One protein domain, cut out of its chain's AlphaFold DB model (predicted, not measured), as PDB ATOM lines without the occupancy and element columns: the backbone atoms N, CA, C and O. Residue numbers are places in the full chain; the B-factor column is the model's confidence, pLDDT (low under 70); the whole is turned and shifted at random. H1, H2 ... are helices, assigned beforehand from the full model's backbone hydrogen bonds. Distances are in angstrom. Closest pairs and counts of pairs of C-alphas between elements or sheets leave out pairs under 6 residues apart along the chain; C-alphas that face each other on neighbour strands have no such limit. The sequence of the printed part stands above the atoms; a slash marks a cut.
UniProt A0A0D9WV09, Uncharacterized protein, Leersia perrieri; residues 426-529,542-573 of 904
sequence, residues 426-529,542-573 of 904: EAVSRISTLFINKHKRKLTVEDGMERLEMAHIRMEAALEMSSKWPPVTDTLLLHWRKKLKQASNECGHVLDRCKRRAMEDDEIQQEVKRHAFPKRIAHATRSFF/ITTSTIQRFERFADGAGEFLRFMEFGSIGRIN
ATOM      1  N   GLU A 426     -59.608   8.459 -19.078       45.78
ATOM      2  CA  GLU A 426     -58.835   9.382 -18.237       45.78
ATOM      3  C   GLU A 426     -59.284   9.311 -16.768       45.78
ATOM      4  O   GLU A 426     -58.457   9.269 -15.856       45.78
ATOM      5  N   ALA A 427     -60.594   9.225 -16.514       45.38
ATOM      6  CA  ALA A 427     -61.126   9.040 -15.166       45.38
ATOM      7  C   ALA A 427     -60.694   7.691 -14.564       45.38
ATOM      8  O   ALA A 427     -60.243   7.638 -13.419       45.38
ATOM      9  N   VAL A 428     -60.762   6.608 -15.345       44.28
ATOM     10  CA  VAL A 428     -60.281   5.275 -14.955       44.28
ATOM     11  C   VAL A 428     -58.765   5.284 -14.754       44.28
ATOM     12  O   VAL A 428     -58.299   4.703 -13.778       44.28
ATOM     13  N   SER A 429     -57.996   5.993 -15.583       45.84
ATOM     14  CA  SER A 429     -56.539   6.148 -15.439       45.84
ATOM     15  C   SER A 429     -56.157   6.846 -14.128       45.84
ATOM     16  O   SER A 429     -55.328   6.339 -13.363       45.84
ATOM     17  N   ARG A 430     -56.827   7.957 -13.788       50.31
ATOM     18  CA  ARG A 430     -56.615   8.690 -12.522       50.31
ATOM     19  C   ARG A 430     -57.037   7.885 -11.294       50.31
ATOM     20  O   ARG A 430     -56.361   7.905 -10.271       50.31
ATOM     21  N   ILE A 431     -58.138   7.145 -11.382       47.41
ATOM     22  CA  ILE A 431     -58.597   6.269 -10.296       47.41
ATOM     23  C   ILE A 431     -57.639   5.078 -10.119       47.41
ATOM     24  O   ILE A 431     -57.300   4.722  -8.990       47.41
ATOM     25  N   SER A 432     -57.136   4.509 -11.216       41.56
ATOM     26  CA  SER A 432     -56.180   3.395 -11.196       41.56
ATOM     27  C   SER A 432     -54.847   3.810 -10.576       41.56
ATOM     28  O   SER A 432     -54.344   3.125  -9.687       41.56
ATOM     29  N   THR A 433     -54.314   4.981 -10.938       45.97
ATOM     30  CA  THR A 433     -53.092   5.533 -10.318       45.97
ATOM     31  C   THR A 433     -53.259   5.800  -8.818       45.97
ATOM     32  O   THR A 433     -52.332   5.552  -8.045       45.97
ATOM     33  N   LEU A 434     -54.445   6.216  -8.361       53.56
ATOM     34  CA  LEU A 434     -54.742   6.372  -6.932       53.56
ATOM     35  C   LEU A 434     -54.786   5.033  -6.185       53.56
ATOM     36  O   LEU A 434     -54.219   4.923  -5.095       53.56
ATOM     37  N   PHE A 435     -55.422   4.009  -6.760       47.47
ATOM     38  CA  PHE A 435     -55.444   2.673  -6.162       47.47
ATOM     39  C   PHE A 435     -54.052   2.042  -6.116       47.47
ATOM     40  O   PHE A 435     -53.712   1.448  -5.093       47.47
ATOM     41  N   ILE A 436     -53.234   2.236  -7.155       48.31
ATOM     42  CA  ILE A 436     -51.835   1.795  -7.195       48.31
ATOM     43  C   ILE A 436     -51.026   2.497  -6.098       48.31
ATOM     44  O   ILE A 436     -50.363   1.827  -5.312       48.31
ATOM     45  N   ASN A 437     -51.129   3.823  -5.964       47.66
ATOM     46  CA  ASN A 437     -50.408   4.569  -4.926       47.66
ATOM     47  C   ASN A 437     -50.854   4.193  -3.505       47.66
ATOM     48  O   ASN A 437     -50.026   4.096  -2.597       47.66
ATOM     49  N   LYS A 438     -52.151   3.929  -3.303       50.50
ATOM     50  CA  LYS A 438     -52.681   3.441  -2.024       50.50
ATOM     51  C   LYS A 438     -52.186   2.024  -1.699       50.50
ATOM     52  O   LYS A 438     -51.823   1.774  -0.553       50.50
ATOM     53  N   HIS A 439     -52.120   1.127  -2.687       50.97
ATOM     54  CA  HIS A 439     -51.551  -0.217  -2.516       50.97
ATOM     55  C   HIS A 439     -50.044  -0.170  -2.247       50.97
ATOM     56  O   HIS A 439     -49.590  -0.819  -1.310       50.97
ATOM     57  N   LYS A 440     -49.280   0.655  -2.981       50.66
ATOM     58  CA  LYS A 440     -47.841   0.862  -2.736       50.66
ATOM     59  C   LYS A 440     -47.586   1.355  -1.304       50.66
ATOM     60  O   LYS A 440     -46.735   0.799  -0.622       50.66
ATOM     61  N   ARG A 441     -48.378   2.316  -0.803       54.56
ATOM     62  CA  ARG A 441     -48.289   2.778   0.599       54.56
ATOM     63  C   ARG A 441     -48.616   1.678   1.616       54.56
ATOM     64  O   ARG A 441     -47.923   1.569   2.621       54.56
ATOM     65  N   LYS A 442     -49.637   0.852   1.360       55.41
ATOM     66  CA  LYS A 442     -50.002  -0.263   2.252       55.41
ATOM     67  C   LYS A 442     -48.874  -1.303   2.340       55.41
ATOM     68  O   LYS A 442     -48.490  -1.671   3.444       55.41
ATOM     69  N   LEU A 443     -48.272  -1.655   1.201       54.59
ATOM     70  CA  LEU A 443     -47.116  -2.558   1.127       54.59
ATOM     71  C   LEU A 443     -45.884  -2.004   1.865       54.59
ATOM     72  O   LEU A 443     -45.199  -2.755   2.546       54.59
ATOM     73  N   THR A 444     -45.619  -0.690   1.801       60.31
ATOM     74  CA  THR A 444     -44.479  -0.083   2.525       60.31
ATOM     75  C   THR A 444     -44.649  -0.055   4.046       60.31
ATOM     76  O   THR A 444     -43.660  -0.093   4.773       60.31
ATOM     77  N   VAL A 445     -45.889   0.026   4.541       64.56
ATOM     78  CA  VAL A 445     -46.169  -0.006   5.988       64.56
ATOM     79  C   VAL A 445     -46.037  -1.432   6.521       64.56
ATOM     80  O   VAL A 445     -45.463  -1.629   7.589       64.56
ATOM     81  N   GLU A 446     -46.513  -2.418   5.763       68.62
ATOM     82  CA  GLU A 446     -46.386  -3.841   6.090       68.62
ATOM     83  C   GLU A 446     -44.914  -4.293   6.096       68.62
ATOM     84  O   GLU A 446     -44.457  -4.829   7.104       68.62
ATOM     85  N   ASP A 447     -44.138  -3.936   5.065       75.31
ATOM     86  CA  ASP A 447     -42.683  -4.163   5.006       75.31
ATOM     87  C   ASP A 447     -41.946  -3.530   6.200       75.31
ATOM     88  O   ASP A 447     -41.140  -4.173   6.876       75.31
ATOM     89  N   GLY A 448     -42.265  -2.273   6.527       77.00
ATOM     90  CA  GLY A 448     -41.654  -1.581   7.659       77.00
ATOM     91  C   GLY A 448     -41.966  -2.229   9.013       77.00
ATOM     92  O   GLY A 448     -41.097  -2.276   9.888       77.00
ATOM     93  N   MET A 449     -43.180  -2.759   9.187       81.56
ATOM     94  CA  MET A 449     -43.564  -3.499  10.392       81.56
ATOM     95  C   MET A 449     -42.837  -4.841  10.499       81.56
ATOM     96  O   MET A 449     -42.387  -5.195  11.588       81.56
ATOM     97  N   GLU A 450     -42.683  -5.570   9.396       85.50
ATOM     98  CA  GLU A 450     -41.961  -6.846   9.382       85.50
ATOM     99  C   GLU A 450     -40.484  -6.680   9.709       85.50
ATOM    100  O   GLU A 450     -39.937  -7.435  10.515       85.50
ATOM    101  N   ARG A 451     -39.851  -5.649   9.149       86.56
ATOM    102  CA  ARG A 451     -38.459  -5.299   9.443       86.56
ATOM    103  C   ARG A 451     -38.262  -4.945  10.912       86.56
ATOM    104  O   ARG A 451     -37.319  -5.427  11.540       86.56
ATOM    105  N   LEU A 452     -39.181  -4.169  11.488       87.56
ATOM    106  CA  LEU A 452     -39.156  -3.826  12.910       87.56
ATOM    107  C   LEU A 452     -39.359  -5.063  13.803       87.56
ATOM    108  O   LEU A 452     -38.655  -5.238  14.795       87.56
ATOM    109  N   GLU A 453     -40.291  -5.944  13.438       89.56
ATOM    110  CA  GLU A 453     -40.558  -7.185  14.166       89.56
ATOM    111  C   GLU A 453     -39.362  -8.142  14.124       89.56
ATOM    112  O   GLU A 453     -38.983  -8.693  15.158       89.56
ATOM    113  N   MET A 454     -38.711  -8.290  12.970       90.56
ATOM    114  CA  MET A 454     -37.489  -9.085  12.846       90.56
ATOM    115  C   MET A 454     -36.325  -8.486  13.632       90.56
ATOM    116  O   MET A 454     -35.609  -9.229  14.303       90.56
ATOM    117  N   ALA A 455     -36.154  -7.162  13.613       89.62
ATOM    118  CA  ALA A 455     -35.140  -6.495  14.424       89.62
ATOM    119  C   ALA A 455     -35.369  -6.744  15.925       89.62
ATOM    120  O   ALA A 455     -34.431  -7.073  16.651       89.62
ATOM    121  N   HIS A 456     -36.622  -6.655  16.385       92.25
ATOM    122  CA  HIS A 456     -36.997  -6.969  17.763       92.25
ATOM    123  C   HIS A 456     -36.679  -8.426  18.134       92.25
ATOM    124  O   HIS A 456     -35.989  -8.668  19.123       92.25
ATOM    125  N   ILE A 457     -37.102  -9.387  17.303       90.69
ATOM    126  CA  ILE A 457     -36.849 -10.821  17.509       90.69
ATOM    127  C   ILE A 457     -35.347 -11.115  17.602       90.69
ATOM    128  O   ILE A 457     -34.927 -11.835  18.506       90.69
ATOM    129  N   ARG A 458     -34.531 -10.545  16.706       90.19
ATOM    130  CA  ARG A 458     -33.066 -10.724  16.691       90.19
ATOM    131  C   ARG A 458     -32.404 -10.200  17.967       90.19
ATOM    132  O   ARG A 458     -31.553 -10.884  18.541       90.19
ATOM    133  N   MET A 459     -32.802  -9.012  18.429       92.44
ATOM    134  CA  MET A 459     -32.285  -8.418  19.668       92.44
ATOM    135  C   MET A 459     -32.694  -9.228  20.907       92.44
ATOM    136  O   MET A 459     -31.841  -9.532  21.742       92.44
ATOM    137  N   GLU A 460     -33.963  -9.631  21.020       92.00
ATOM    138  CA  GLU A 460     -34.440 -10.472  22.128       92.00
ATOM    139  C   GLU A 460     -33.763 -11.841  22.138       92.00
ATOM    140  O   GLU A 460     -33.345 -12.307  23.197       92.00
ATOM    141  N   ALA A 461     -33.621 -12.469  20.968       88.00
ATOM    142  CA  ALA A 461     -32.930 -13.741  20.839       88.00
ATOM    143  C   ALA A 461     -31.485 -13.614  21.333       88.00
ATOM    144  O   ALA A 461     -31.057 -14.414  22.153       88.00
ATOM    145  N   ALA A 462     -30.753 -12.567  20.940       87.69
ATOM    146  CA  ALA A 462     -29.389 -12.345  21.424       87.69
ATOM    147  C   ALA A 462     -29.319 -12.107  22.940       87.69
ATOM    148  O   ALA A 462     -28.424 -12.621  23.611       87.69
ATOM    149  N   LEU A 463     -30.272 -11.361  23.505       87.69
ATOM    150  CA  LEU A 463     -30.347 -11.109  24.946       87.69
ATOM    151  C   LEU A 463     -30.668 -12.374  25.745       87.69
ATOM    152  O   LEU A 463     -30.051 -12.598  26.790       87.69
ATOM    153  N   GLU A 464     -31.598 -13.202  25.272       86.00
ATOM    154  CA  GLU A 464     -31.896 -14.485  25.903       86.00
ATOM    155  C   GLU A 464     -30.708 -15.432  25.769       86.00
ATOM    156  O   GLU A 464     -30.277 -16.028  26.755       86.00
ATOM    157  N   MET A 465     -30.110 -15.499  24.582       79.38
ATOM    158  CA  MET A 465     -28.935 -16.317  24.345       79.38
ATOM    159  C   MET A 465     -27.797 -15.939  25.281       79.38
ATOM    160  O   MET A 465     -27.303 -16.796  26.000       79.38
ATOM    161  N   SER A 466     -27.499 -14.648  25.417       80.56
ATOM    162  CA  SER A 466     -26.508 -14.127  26.367       80.56
ATOM    163  C   SER A 466     -26.788 -14.452  27.841       80.56
ATOM    164  O   SER A 466     -25.906 -14.312  28.683       80.56
ATOM    165  N   SER A 467     -28.024 -14.812  28.203       75.00
ATOM    166  CA  SER A 467     -28.378 -15.203  29.575       75.00
ATOM    167  C   SER A 467     -28.061 -16.661  29.891       75.00
ATOM    168  O   SER A 467     -27.925 -16.994  31.063       75.00
ATOM    169  N   LYS A 468     -27.914 -17.505  28.862       70.56
ATOM    170  CA  LYS A 468     -27.568 -18.926  29.000       70.56
ATOM    171  C   LYS A 468     -26.064 -19.160  29.201       70.56
ATOM    172  O   LYS A 468     -25.676 -20.241  29.630       70.56
ATOM    173  N   TRP A 469     -25.230 -18.159  28.915       61.50
ATOM    174  CA  TRP A 469     -23.784 -18.197  29.155       61.50
ATOM    175  C   TRP A 469     -23.458 -17.743  30.588       61.50
ATOM    176  O   TRP A 469     -24.220 -16.956  31.161       61.50
ATOM    177  N   PRO A 470     -22.334 -18.194  31.181       57.69
ATOM    178  CA  PRO A 470     -21.869 -17.695  32.468       57.69
ATOM    179  C   PRO A 470     -21.795 -16.167  32.522       57.69
ATOM    180  O   PRO A 470     -21.633 -15.518  31.484       57.69
ATOM    181  N   PRO A 471     -21.898 -15.574  33.726       58.53
ATOM    182  CA  PRO A 471     -21.950 -14.130  33.883       58.53
ATOM    183  C   PRO A 471     -20.764 -13.462  33.189       58.53
ATOM    184  O   PRO A 471     -19.607 -13.704  33.531       58.53
ATOM    185  N   VAL A 472     -21.071 -12.610  32.214       57.84
ATOM    186  CA  VAL A 472     -20.087 -11.787  31.513       57.84
ATOM    187  C   VAL A 472     -19.410 -10.875  32.537       57.84
ATOM    188  O   VAL A 472     -20.063 -10.007  33.114       57.84
ATOM    189  N   THR A 473     -18.114 -11.076  32.776       58.47
ATOM    190  CA  THR A 473     -17.305 -10.242  33.682       58.47
ATOM    191  C   THR A 473     -16.763  -8.985  32.998       58.47
ATOM    192  O   THR A 473     -16.379  -8.038  33.677       58.47
ATOM    193  N   ASP A 474     -16.759  -8.956  31.664       71.50
ATOM    194  CA  ASP A 474     -16.274  -7.830  30.870       71.50
ATOM    195  C   ASP A 474     -17.247  -6.634  30.922       71.50
ATOM    196  O   ASP A 474     -18.412  -6.708  30.507       71.50
ATOM    197  N   THR A 475     -16.746  -5.501  31.417       77.38
ATOM    198  CA  THR A 475     -17.481  -4.237  31.565       77.38
ATOM    199  C   THR A 475     -18.038  -3.701  30.238       77.38
ATOM    200  O   THR A 475     -19.133  -3.130  30.223       77.38
ATOM    201  N   LEU A 476     -17.330  -3.887  29.118       77.44
ATOM    202  CA  LEU A 476     -17.747  -3.426  27.790       77.44
ATOM    203  C   LEU A 476     -18.881  -4.289  27.237       77.44
ATOM    204  O   LEU A 476     -19.872  -3.749  26.741       77.44
ATOM    205  N   LEU A 477     -18.797  -5.613  27.389       79.56
ATOM    206  CA  LEU A 477     -19.869  -6.527  26.979       79.56
ATOM    207  C   LEU A 477     -21.125  -6.357  27.848       79.56
ATOM    208  O   LEU A 477     -22.244  -6.383  27.331       79.56
ATOM    209  N   LEU A 478     -20.970  -6.088  29.148       82.00
ATOM    210  CA  LEU A 478     -22.084  -5.711  30.026       82.00
ATOM    211  C   LEU A 478     -22.740  -4.394  29.591       82.00
ATOM    212  O   LEU A 478     -23.971  -4.279  29.592       82.00
ATOM    213  N   HIS A 479     -21.941  -3.396  29.206       85.69
ATOM    214  CA  HIS A 479     -22.454  -2.135  28.672       85.69
ATOM    215  C   HIS A 479     -23.195  -2.343  27.342       85.69
ATOM    216  O   HIS A 479     -24.293  -1.808  27.159       85.69
ATOM    217  N   TRP A 480     -22.650  -3.168  26.444       88.25
ATOM    218  CA  TRP A 480     -23.291  -3.525  25.178       88.25
ATOM    219  C   TRP A 480     -24.627  -4.232  25.417       88.25
ATOM    220  O   TRP A 480     -25.652  -3.798  24.891       88.25
ATOM    221  N   ARG A 481     -24.664  -5.229  26.308       89.25
ATOM    222  CA  ARG A 481     -25.896  -5.929  26.702       89.25
ATOM    223  C   ARG A 481     -26.963  -4.972  27.242       89.25
ATOM    224  O   ARG A 481     -28.135  -5.113  26.901       89.25
ATOM    225  N   LYS A 482     -26.582  -3.976  28.057       90.69
ATOM    226  CA  LYS A 482     -27.509  -2.941  28.561       90.69
ATOM    227  C   LYS A 482     -28.085  -2.090  27.427       90.69
ATOM    228  O   LYS A 482     -29.298  -1.898  27.386       90.69
ATOM    229  N   LYS A 483     -27.245  -1.631  26.492       91.94
ATOM    230  CA  LYS A 483     -27.690  -0.877  25.307       91.94
ATOM    231  C   LYS A 483     -28.615  -1.699  24.413       91.94
ATOM    232  O   LYS A 483     -29.646  -1.192  23.985       91.94
ATOM    233  N   LEU A 484     -28.284  -2.969  24.187       91.56
ATOM    234  CA  LEU A 484     -29.101  -3.889  23.400       91.56
ATOM    235  C   LEU A 484     -30.469  -4.118  24.060       91.56
ATOM    236  O   LEU A 484     -31.496  -4.057  23.391       91.56
ATOM    237  N   LYS A 485     -30.504  -4.290  25.389       93.00
ATOM    238  CA  LYS A 485     -31.751  -4.413  26.162       93.00
ATOM    239  C   LYS A 485     -32.617  -3.160  26.067       93.00
ATOM    240  O   LYS A 485     -33.822  -3.269  25.857       93.00
ATOM    241  N   GLN A 486     -32.015  -1.980  26.194       93.44
ATOM    242  CA  GLN A 486     -32.732  -0.718  26.032       93.44
ATOM    243  C   GLN A 486     -33.310  -0.580  24.614       93.44
ATOM    244  O   GLN A 486     -34.497  -0.294  24.469       93.44
ATOM    245  N   ALA A 487     -32.506  -0.849  23.581       91.25
ATOM    246  CA  ALA A 487     -32.943  -0.791  22.189       91.25
ATOM    247  C   ALA A 487     -34.064  -1.798  21.882       91.25
ATOM    248  O   ALA A 487     -35.017  -1.450  21.191       91.25
ATOM    249  N   SER A 488     -33.989  -3.013  22.436       93.31
ATOM    250  CA  SER A 488     -35.042  -4.025  22.307       93.31
ATOM    251  C   SER A 488     -36.361  -3.541  22.910       93.31
ATOM    252  O   SER A 488     -37.388  -3.596  22.242       93.31
ATOM    253  N   ASN A 489     -36.342  -2.998  24.131       92.25
ATOM    254  CA  ASN A 489     -37.548  -2.477  24.782       92.25
ATOM    255  C   ASN A 489     -38.154  -1.295  24.006       92.25
ATOM    256  O   ASN A 489     -39.363  -1.248  23.790       92.25
ATOM    257  N   GLU A 490     -37.316  -0.354  23.557       90.56
ATOM    258  CA  GLU A 490     -37.744   0.765  22.707       90.56
ATOM    259  C   GLU A 490     -38.391   0.257  21.406       90.56
ATOM    260  O   GLU A 490     -39.464   0.727  21.027       90.56
ATOM    261  N   CYS A 491     -37.781  -0.739  20.757       88.44
ATOM    262  CA  CYS A 491     -38.296  -1.362  19.540       88.44
ATOM    263  C   CYS A 491     -39.661  -2.030  19.772       88.44
ATOM    264  O   CYS A 491     -40.588  -1.805  18.994       88.44
ATOM    265  N   GLY A 492     -39.821  -2.770  20.875       87.75
ATOM    266  CA  GLY A 492     -41.092  -3.386  21.266       87.75
ATOM    267  C   GLY A 492     -42.207  -2.355  21.471       87.75
ATOM    268  O   GLY A 492     -43.296  -2.501  20.919       87.75
ATOM    269  N   HIS A 493     -41.919  -1.246  22.162       86.62
ATOM    270  CA  HIS A 493     -42.884  -0.154  22.339       86.62
ATOM    271  C   HIS A 493     -43.303   0.506  21.022       86.62
ATOM    272  O   HIS A 493     -44.469   0.889  20.865       86.62
ATOM    273  N   VAL A 494     -42.366   0.670  20.082       85.75
ATOM    274  CA  VAL A 494     -42.684   1.169  18.740       85.75
ATOM    275  C   VAL A 494     -43.554   0.146  18.013       85.75
ATOM    276  O   VAL A 494     -44.626   0.516  17.546       85.75
ATOM    277  N   LEU A 495     -43.178  -1.135  18.006       84.56
ATOM    278  CA  LEU A 495     -43.925  -2.201  17.335       84.56
ATOM    279  C   LEU A 495     -45.371  -2.322  17.844       84.56
ATOM    280  O   LEU A 495     -46.295  -2.400  17.036       84.56
ATOM    281  N   ASP A 496     -45.595  -2.260  19.158       83.62
ATOM    282  CA  ASP A 496     -46.939  -2.302  19.755       83.62
ATOM    283  C   ASP A 496     -47.786  -1.081  19.386       83.62
ATOM    284  O   ASP A 496     -49.004  -1.166  19.208       83.62
ATOM    285  N   ARG A 497     -47.151   0.088  19.250       82.00
ATOM    286  CA  ARG A 497     -47.817   1.295  18.749       82.00
ATOM    287  C   ARG A 497     -48.240   1.114  17.291       82.00
ATOM    288  O   ARG A 497     -49.355   1.487  16.942       82.00
ATOM    289  N   CYS A 498     -47.381   0.528  16.460       78.06
ATOM    290  CA  CYS A 498     -47.668   0.257  15.051       78.06
ATOM    291  C   CYS A 498     -48.809  -0.750  14.889       78.06
ATOM    292  O   CYS A 498     -49.746  -0.493  14.137       78.06
ATOM    293  N   LYS A 499     -48.776  -1.849  15.654       81.56
ATOM    294  CA  LYS A 499     -49.818  -2.885  15.634       81.56
ATOM    295  C   LYS A 499     -51.186  -2.337  16.046       81.56
ATOM    296  O   LYS A 499     -52.172  -2.633  15.381       81.56
ATOM    297  N   ARG A 500     -51.258  -1.496  17.089       79.25
ATOM    298  CA  ARG A 500     -52.520  -0.849  17.502       79.25
ATOM    299  C   ARG A 500     -53.114   0.034  16.407       79.25
ATOM    300  O   ARG A 500     -54.293  -0.098  16.108       79.25
ATOM    301  N   ARG A 501     -52.287   0.850  15.751       73.62
ATOM    302  CA  ARG A 501     -52.739   1.706  14.643       73.62
ATOM    303  C   ARG A 501     -53.218   0.913  13.436       73.62
ATOM    304  O   ARG A 501     -54.219   1.279  12.843       73.62
ATOM    305  N   ALA A 502     -52.540  -0.182  13.094       70.94
ATOM    306  CA  ALA A 502     -52.986  -1.051  12.008       70.94
ATOM    307  C   ALA A 502     -54.392  -1.621  12.281       70.94
ATOM    308  O   ALA A 502     -55.218  -1.664  11.373       70.94
ATOM    309  N   MET A 503     -54.688  -1.985  13.536       73.94
ATOM    310  CA  MET A 503     -56.031  -2.428  13.933       73.94
ATOM    311  C   MET A 503     -57.065  -1.295  13.871       73.94
ATOM    312  O   MET A 503     -58.160  -1.519  13.363       73.94
ATOM    313  N   GLU A 504     -56.716  -0.088  14.330       74.50
ATOM    314  CA  GLU A 504     -57.580   1.102  14.232       74.50
ATOM    315  C   GLU A 504     -57.899   1.444  12.764       74.50
ATOM    316  O   GLU A 504     -59.055   1.679  12.414       74.50
ATOM    317  N   ASP A 505     -56.903   1.404  11.874       68.00
ATOM    318  CA  ASP A 505     -57.075   1.663  10.440       68.00
ATOM    319  C   ASP A 505     -57.953   0.603   9.753       68.00
ATOM    320  O   ASP A 505     -58.773   0.938   8.888       68.00
ATOM    321  N   ASP A 506     -57.805  -0.673  10.121       70.00
ATOM    322  CA  ASP A 506     -58.628  -1.765   9.595       70.00
ATOM    323  C   ASP A 506     -60.074  -1.689  10.110       70.00
ATOM    324  O   ASP A 506     -61.012  -1.913   9.336       70.00
ATOM    325  N   GLU A 507     -60.276  -1.311  11.375       75.81
ATOM    326  CA  GLU A 507     -61.599  -1.078  11.963       75.81
ATOM    327  C   GLU A 507     -62.307   0.091  11.270       75.81
ATOM    328  O   GLU A 507     -63.430  -0.075  10.785       75.81
ATOM    329  N   ILE A 508     -61.614   1.222  11.089       70.81
ATOM    330  CA  ILE A 508     -62.118   2.375  10.333       70.81
ATOM    331  C   ILE A 508     -62.448   1.962   8.891       70.81
ATOM    332  O   ILE A 508     -63.511   2.304   8.370       70.81
ATOM    333  N   GLN A 509     -61.594   1.184   8.213       65.62
ATOM    334  CA  GLN A 509     -61.887   0.705   6.855       65.62
ATOM    335  C   GLN A 509     -63.110  -0.214   6.796       65.62
ATOM    336  O   GLN A 509     -63.894  -0.138   5.841       65.62
ATOM    337  N   GLN A 510     -63.285  -1.087   7.783       67.81
ATOM    338  CA  GLN A 510     -64.412  -2.007   7.844       67.81
ATOM    339  C   GLN A 510     -65.715  -1.275   8.174       67.81
ATOM    340  O   GLN A 510     -66.757  -1.567   7.578       67.81
ATOM    341  N   GLU A 511     -65.657  -0.272   9.046       68.69
ATOM    342  CA  GLU A 511     -66.770   0.618   9.345       68.69
ATOM    343  C   GLU A 511     -67.174   1.414   8.097       68.69
ATOM    344  O   GLU A 511     -68.342   1.432   7.708       68.69
ATOM    345  N   VAL A 512     -66.210   1.977   7.363       66.69
ATOM    346  CA  VAL A 512     -66.449   2.689   6.097       66.69
ATOM    347  C   VAL A 512     -67.107   1.789   5.053       66.69
ATOM    348  O   VAL A 512     -68.020   2.233   4.360       66.69
ATOM    349  N   LYS A 513     -66.737   0.505   4.956       67.81
ATOM    350  CA  LYS A 513     -67.399  -0.444   4.037       67.81
ATOM    351  C   LYS A 513     -68.882  -0.662   4.360       67.81
ATOM    352  O   LYS A 513     -69.647  -0.913   3.427       67.81
ATOM    353  N   ARG A 514     -69.286  -0.531   5.632       70.56
ATOM    354  CA  ARG A 514     -70.675  -0.688   6.112       70.56
ATOM    355  C   ARG A 514     -71.557   0.544   5.872       70.56
ATOM    356  O   ARG A 514     -72.775   0.452   5.986       70.56
ATOM    357  N   HIS A 515     -70.974   1.686   5.515       74.25
ATOM    358  CA  HIS A 515     -71.718   2.917   5.264       74.25
ATOM    359  C   HIS A 515     -72.428   2.928   3.893       74.25
ATOM    360  O   HIS A 515     -71.949   2.362   2.909       74.25
ATOM    361  N   ALA A 516     -73.553   3.652   3.799       68.38
ATOM    362  CA  ALA A 516     -74.253   3.892   2.533       68.38
ATOM    363  C   ALA A 516     -73.340   4.585   1.499       68.38
ATOM    364  O   ALA A 516     -72.465   5.376   1.858       68.38
ATOM    365  N   PHE A 517     -73.556   4.323   0.203       63.69
ATOM    366  CA  PHE A 517     -72.702   4.805  -0.898       63.69
ATOM    367  C   PHE A 517     -72.331   6.307  -0.831       63.69
ATOM    368  O   PHE A 517     -71.144   6.606  -0.965       63.69
ATOM    369  N   PRO A 518     -73.247   7.241  -0.495       62.56
ATOM    370  CA  PRO A 518     -72.898   8.659  -0.355       62.56
ATOM    371  C   PRO A 518     -71.907   8.941   0.786       62.56
ATOM    372  O   PRO A 518     -70.990   9.745   0.638       62.56
ATOM    373  N   LYS A 519     -72.042   8.234   1.916       61.97
ATOM    374  CA  LYS A 519     -71.129   8.353   3.064       61.97
ATOM    375  C   LYS A 519     -69.750   7.750   2.763       61.97
ATOM    376  O   LYS A 519     -68.746   8.293   3.214       61.97
ATOM    377  N   ARG A 520     -69.677   6.689   1.945       63.84
ATOM    378  CA  ARG A 520     -68.401   6.115   1.463       63.84
ATOM    379  C   ARG A 520     -67.632   7.087   0.573       63.84
ATOM    380  O   ARG A 520     -66.423   7.219   0.735       63.84
ATOM    381  N   ILE A 521     -68.335   7.797  -0.311       64.00
ATOM    382  CA  ILE A 521     -67.743   8.856  -1.136       64.00
ATOM    383  C   ILE A 521     -67.271  10.009  -0.249       64.00
ATOM    384  O   ILE A 521     -66.125  10.417  -0.369       64.00
ATOM    385  N   ALA A 522     -68.088  10.479   0.699       65.25
ATOM    386  CA  ALA A 522     -67.683  11.540   1.622       65.25
ATOM    387  C   ALA A 522     -66.420  11.174   2.430       65.25
ATOM    388  O   ALA A 522     -65.525  12.004   2.578       65.25
ATOM    389  N   HIS A 523     -66.307   9.925   2.895       63.69
ATOM    390  CA  HIS A 523     -65.115   9.434   3.587       63.69
ATOM    391  C   HIS A 523     -63.888   9.348   2.663       63.69
ATOM    392  O   HIS A 523     -62.798   9.773   3.044       63.69
ATOM    393  N   ALA A 524     -64.054   8.847   1.434       57.16
ATOM    394  CA  ALA A 524     -62.983   8.800   0.437       57.16
ATOM    395  C   ALA A 524     -62.493  10.208   0.053       57.16
ATOM    396  O   ALA A 524     -61.289  10.442  -0.010       57.16
ATOM    397  N   THR A 525     -63.413  11.158  -0.112       59.34
ATOM    398  CA  THR A 525     -63.120  12.568  -0.398       59.34
ATOM    399  C   THR A 525     -62.425  13.247   0.785       59.34
ATOM    400  O   THR A 525     -61.437  13.953   0.597       59.34
ATOM    401  N   ARG A 526     -62.861  12.990   2.025       63.22
ATOM    402  CA  ARG A 526     -62.215  13.522   3.237       63.22
ATOM    403  C   ARG A 526     -60.796  12.973   3.422       63.22
ATOM    404  O   ARG A 526     -59.890  13.746   3.711       63.22
ATOM    405  N   SER A 527     -60.606  11.673   3.191       56.81
ATOM    406  CA  SER A 527     -59.297  11.002   3.208       56.81
ATOM    407  C   SER A 527     -58.365  11.499   2.090       56.81
ATOM    408  O   SER A 527     -57.152  11.598   2.277       56.81
ATOM    409  N   PHE A 528     -58.928  11.855   0.932       52.19
ATOM    410  CA  PHE A 528     -58.197  12.465  -0.173       52.19
ATOM    411  C   PHE A 528     -57.667  13.853   0.213       52.19
ATOM    412  O   PHE A 528     -56.464  14.087   0.119       52.19
ATOM    413  N   PHE A 529     -58.511  14.744   0.740       50.47
ATOM    414  CA  PHE A 529     -58.076  16.088   1.141       50.47
ATOM    415  C   PHE A 529     -57.125  16.089   2.344       50.47
ATOM    416  O   PHE A 529     -56.169  16.866   2.353       50.47
ATOM    417  N   ILE A 542     -43.493   5.994  11.715       60.12
ATOM    418  CA  ILE A 542     -42.361   5.071  11.596       60.12
ATOM    419  C   ILE A 542     -41.528   5.605  10.424       60.12
ATOM    420  O   ILE A 542     -41.784   5.289   9.264       60.12
ATOM    421  N   THR A 543     -40.587   6.505  10.686       66.69
ATOM    422  CA  THR A 543     -39.668   6.943   9.637       66.69
ATOM    423  C   THR A 543     -38.775   5.770   9.245       66.69
ATOM    424  O   THR A 543     -38.368   4.975  10.096       66.69
ATOM    425  N   THR A 544     -38.388   5.681   7.971       70.44
ATOM    426  CA  THR A 544     -37.363   4.727   7.511       70.44
ATOM    427  C   THR A 544     -36.089   4.817   8.363       70.44
ATOM    428  O   THR A 544     -35.469   3.799   8.655       70.44
ATOM    429  N   SER A 545     -35.755   6.016   8.860       72.88
ATOM    430  CA  SER A 545     -34.646   6.243   9.795       72.88
ATOM    431  C   SER A 545     -34.820   5.551  11.153       72.88
ATOM    432  O   SER A 545     -33.832   5.115  11.745       72.88
ATOM    433  N   THR A 546     -36.054   5.411  11.644       79.94
ATOM    434  CA  THR A 546     -36.358   4.694  12.892       79.94
ATOM    435  C   THR A 546     -36.189   3.189  12.713       79.94
ATOM    436  O   THR A 546     -35.556   2.550  13.548       79.94
ATOM    437  N   ILE A 547     -36.667   2.632  11.594       82.31
ATOM    438  CA  ILE A 547     -36.480   1.209  11.262       82.31
ATOM    439  C   ILE A 547     -34.985   0.892  11.127       82.31
ATOM    440  O   ILE A 547     -34.477   0.022  11.829       82.31
ATOM    441  N   GLN A 548     -34.251   1.678  10.333       83.12
ATOM    442  CA  GLN A 548     -32.805   1.510  10.135       83.12
ATOM    443  C   GLN A 548     -31.989   1.657  11.425       83.12
ATOM    444  O   GLN A 548     -30.895   1.107  11.552       83.12
ATOM    445  N   ARG A 549     -32.475   2.433  12.403       89.38
ATOM    446  CA  ARG A 549     -31.845   2.501  13.728       89.38
ATOM    447  C   ARG A 549     -31.942   1.151  14.439       89.38
ATOM    448  O   ARG A 549     -30.931   0.700  14.966       89.38
ATOM    449  N   PHE A 550     -33.114   0.520  14.457       89.62
ATOM    450  CA  PHE A 550     -33.298  -0.778  15.112       89.62
ATOM    451  C   PHE A 550     -32.655  -1.934  14.346       89.62
ATOM    452  O   PHE A 550     -32.120  -2.834  14.984       89.62
ATOM    453  N   GLU A 551     -32.615  -1.878  13.014       87.88
ATOM    454  CA  GLU A 551     -31.863  -2.840  12.195       87.88
ATOM    455  C   GLU A 551     -30.379  -2.843  12.568       87.88
ATOM    456  O   GLU A 551     -29.841  -3.895  12.883       87.88
ATOM    457  N   ARG A 552     -29.749  -1.667  12.703       88.81
ATOM    458  CA  ARG A 552     -28.350  -1.578  13.158       88.81
ATOM    459  C   ARG A 552     -28.121  -2.190  14.541       88.81
ATOM    460  O   ARG A 552     -27.075  -2.785  14.782       88.81
ATOM    461  N   PHE A 553     -29.078  -2.053  15.461       89.44
ATOM    462  CA  PHE A 553     -28.990  -2.725  16.760       89.44
ATOM    463  C   PHE A 553     -29.171  -4.241  16.646       89.44
ATOM    464  O   PHE A 553     -28.501  -4.976  17.367       89.44
ATOM    465  N   ALA A 554     -30.043  -4.708  15.753       86.25
ATOM    466  CA  ALA A 554     -30.247  -6.126  15.482       86.25
ATOM    467  C   ALA A 554     -29.021  -6.772  14.819       86.25
ATOM    468  O   ALA A 554     -28.621  -7.859  15.232       86.25
ATOM    469  N   ASP A 555     -28.378  -6.089  13.874       84.00
ATOM    470  CA  ASP A 555     -27.128  -6.537  13.250       84.00
ATOM    471  C   ASP A 555     -25.997  -6.588  14.291       84.00
ATOM    472  O   ASP A 555     -25.304  -7.600  14.439       84.00
ATOM    473  N   GLY A 556     -25.893  -5.547  15.127       81.88
ATOM    474  CA  GLY A 556     -24.976  -5.519  16.269       81.88
ATOM    475  C   GLY A 556     -25.271  -6.585  17.335       81.88
ATOM    476  O   GLY A 556     -24.378  -6.963  18.088       81.88
ATOM    477  N   ALA A 557     -26.496  -7.118  17.401       84.94
ATOM    478  CA  ALA A 557     -26.853  -8.218  18.298       84.94
ATOM    479  C   ALA A 557     -26.145  -9.526  17.903       84.94
ATOM    480  O   ALA A 557     -25.725 -10.293  18.772       84.94
ATOM    481  N   GLY A 558     -25.985  -9.760  16.595       76.19
ATOM    482  CA  GLY A 558     -25.243 -10.903  16.063       76.19
ATOM    483  C   GLY A 558     -23.744 -10.795  16.332       76.19
ATOM    484  O   GLY A 558     -23.104 -11.782  16.691       76.19
ATOM    485  N   GLU A 559     -23.177  -9.593  16.220       79.81
ATOM    486  CA  GLU A 559     -21.788  -9.316  16.611       79.81
ATOM    487  C   GLU A 559     -21.555  -9.491  18.108       79.81
ATOM    488  O   GLU A 559     -20.595 -10.148  18.498       79.81
ATOM    489  N   PHE A 560     -22.456  -8.979  18.946       80.81
ATOM    490  CA  PHE A 560     -22.391  -9.150  20.395       80.81
ATOM    491  C   PHE A 560     -22.308 -10.630  20.804       80.81
ATOM    492  O   PHE A 560     -21.478 -10.988  21.641       80.81
ATOM    493  N   LEU A 561     -23.115 -11.503  20.186       74.62
ATOM    494  CA  LEU A 561     -23.025 -12.948  20.414       74.62
ATOM    495  C   LEU A 561     -21.697 -13.541  19.941       74.62
ATOM    496  O   LEU A 561     -21.113 -14.321  20.685       74.62
ATOM    497  N   ARG A 562     -21.190 -13.143  18.764       72.69
ATOM    498  CA  ARG A 562     -19.865 -13.579  18.285       72.69
ATOM    499  C   ARG A 562     -18.760 -13.187  19.266       72.69
ATOM    500  O   ARG A 562     -17.919 -14.006  19.605       72.69
ATOM    501  N   PHE A 563     -18.768 -11.964  19.791       70.75
ATOM    502  CA  PHE A 563     -17.781 -11.546  20.792       70.75
ATOM    503  C   PHE A 563     -17.911 -12.307  22.114       70.75
ATOM    504  O   PHE A 563     -16.898 -12.632  22.730       70.75
ATOM    505  N   MET A 564     -19.134 -12.626  22.546       66.50
ATOM    506  CA  MET A 564     -19.327 -13.495  23.708       66.50
ATOM    507  C   MET A 564     -18.862 -14.927  23.450       66.50
ATOM    508  O   MET A 564     -18.332 -15.529  24.374       66.50
ATOM    509  N   GLU A 565     -19.016 -15.456  22.236       60.78
ATOM    510  CA  GLU A 565     -18.476 -16.755  21.824       60.78
ATOM    511  C   GLU A 565     -16.945 -16.742  21.933       60.78
ATOM    512  O   GLU A 565     -16.395 -17.527  22.695       60.78
ATOM    513  N   PHE A 566     -16.252 -15.779  21.318       53.97
ATOM    514  CA  PHE A 566     -14.789 -15.656  21.432       53.97
ATOM    515  C   PHE A 566     -14.301 -15.418  22.869       53.97
ATOM    516  O   PHE A 566     -13.290 -15.988  23.277       53.97
ATOM    517  N   GLY A 567     -15.030 -14.628  23.666       46.78
ATOM    518  CA  GLY A 567     -14.718 -14.409  25.083       46.78
ATOM    519  C   GLY A 567     -15.008 -15.622  25.976       46.78
ATOM    520  O   GLY A 567     -14.366 -15.795  27.012       46.78
ATOM    521  N   SER A 568     -15.942 -16.485  25.568       40.03
ATOM    522  CA  SER A 568     -16.359 -17.690  26.297       40.03
ATOM    523  C   SER A 568     -15.675 -18.965  25.816       40.03
ATOM    524  O   SER A 568     -15.630 -19.927  26.577       40.03
ATOM    525  N   ILE A 569     -15.074 -18.982  24.624       38.47
ATOM    526  CA  ILE A 569     -14.183 -20.059  24.158       38.47
ATOM    527  C   ILE A 569     -13.000 -20.226  25.130       38.47
ATOM    528  O   ILE A 569     -12.486 -21.326  25.300       38.47
ATOM    529  N   GLY A 570     -12.648 -19.179  25.886       36.53
ATOM    530  CA  GLY A 570     -11.695 -19.269  26.991       36.53
ATOM    531  C   GLY A 570     -12.212 -19.930  28.281       36.53
ATOM    532  O   GLY A 570     -11.398 -20.161  29.173       36.53
ATOM    533  N   ARG A 571     -13.517 -20.225  28.443       34.81
ATOM    534  CA  ARG A 571     -14.089 -20.761  29.707       34.81
ATOM    535  C   ARG A 571     -15.240 -21.774  29.610       34.81
ATOM    536  O   ARG A 571     -15.470 -22.460  30.600       34.81
ATOM    537  N   ILE A 572     -15.959 -21.907  28.496       31.47
ATOM    538  CA  ILE A 572     -17.149 -22.772  28.382       31.47
ATOM    539  C   ILE A 572     -16.989 -23.749  27.216       31.47
ATOM    540  O   ILE A 572     -17.638 -23.609  26.189       31.47
ATOM    541  N   ASN A 573     -16.086 -24.724  27.377       27.59
ATOM    542  CA  ASN A 573     -16.308 -26.119  26.953       27.59
ATOM    543  C   ASN A 573     -15.227 -27.097  27.464       27.59
ATOM    544  O   ASN A 573     -14.813 -28.014  26.765       27.59
TER     545      ASN A 573
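What this domain is: This is residues 426 to 529 and 542 to 573 of the 904 residues of an uncharacterized protein of Leersia perrieri (UniProt A0A0D9WV09). What shape? H1 and H2, a long hairpin spread at one end, form an up-and-down bundle with H4. Small H3 folds back on H2. What builds it? The 136 printed residues, all helix in class, hold H1 to H4 in order and are extended: radius of gyration of the C-alphas 22.2 A, spans 72 by 28 by 23 A.

Where its parts are: Where is H1? H1, residues 426 to 468, 63.3 A long, begins at C-alpha (-58.835, 9.382, -18.237). The rest? H2 is residues 475 to 514, H3 517 to 529, H4 544 to 568, ending at C-alpha (-16.359, -17.690, 26.297).

How they stand to each other: What touches H2? The hub, H2, touches H1, H3 and H4; the closest C-alphas of H1 and H2, 456 and 488, are 5.8 A apart. Backbones? Every O i to N i+4 pair is within hydrogen-bond range in H1, H2 and H3, and 20 of 21 in H4.

The domain as a whole: Missing? Residues 530 to 541 are cut out; C-alphas 529 and 542 are 21.9 A apart. Low confidence? The pLDDT is under 70 in 58 printed residues.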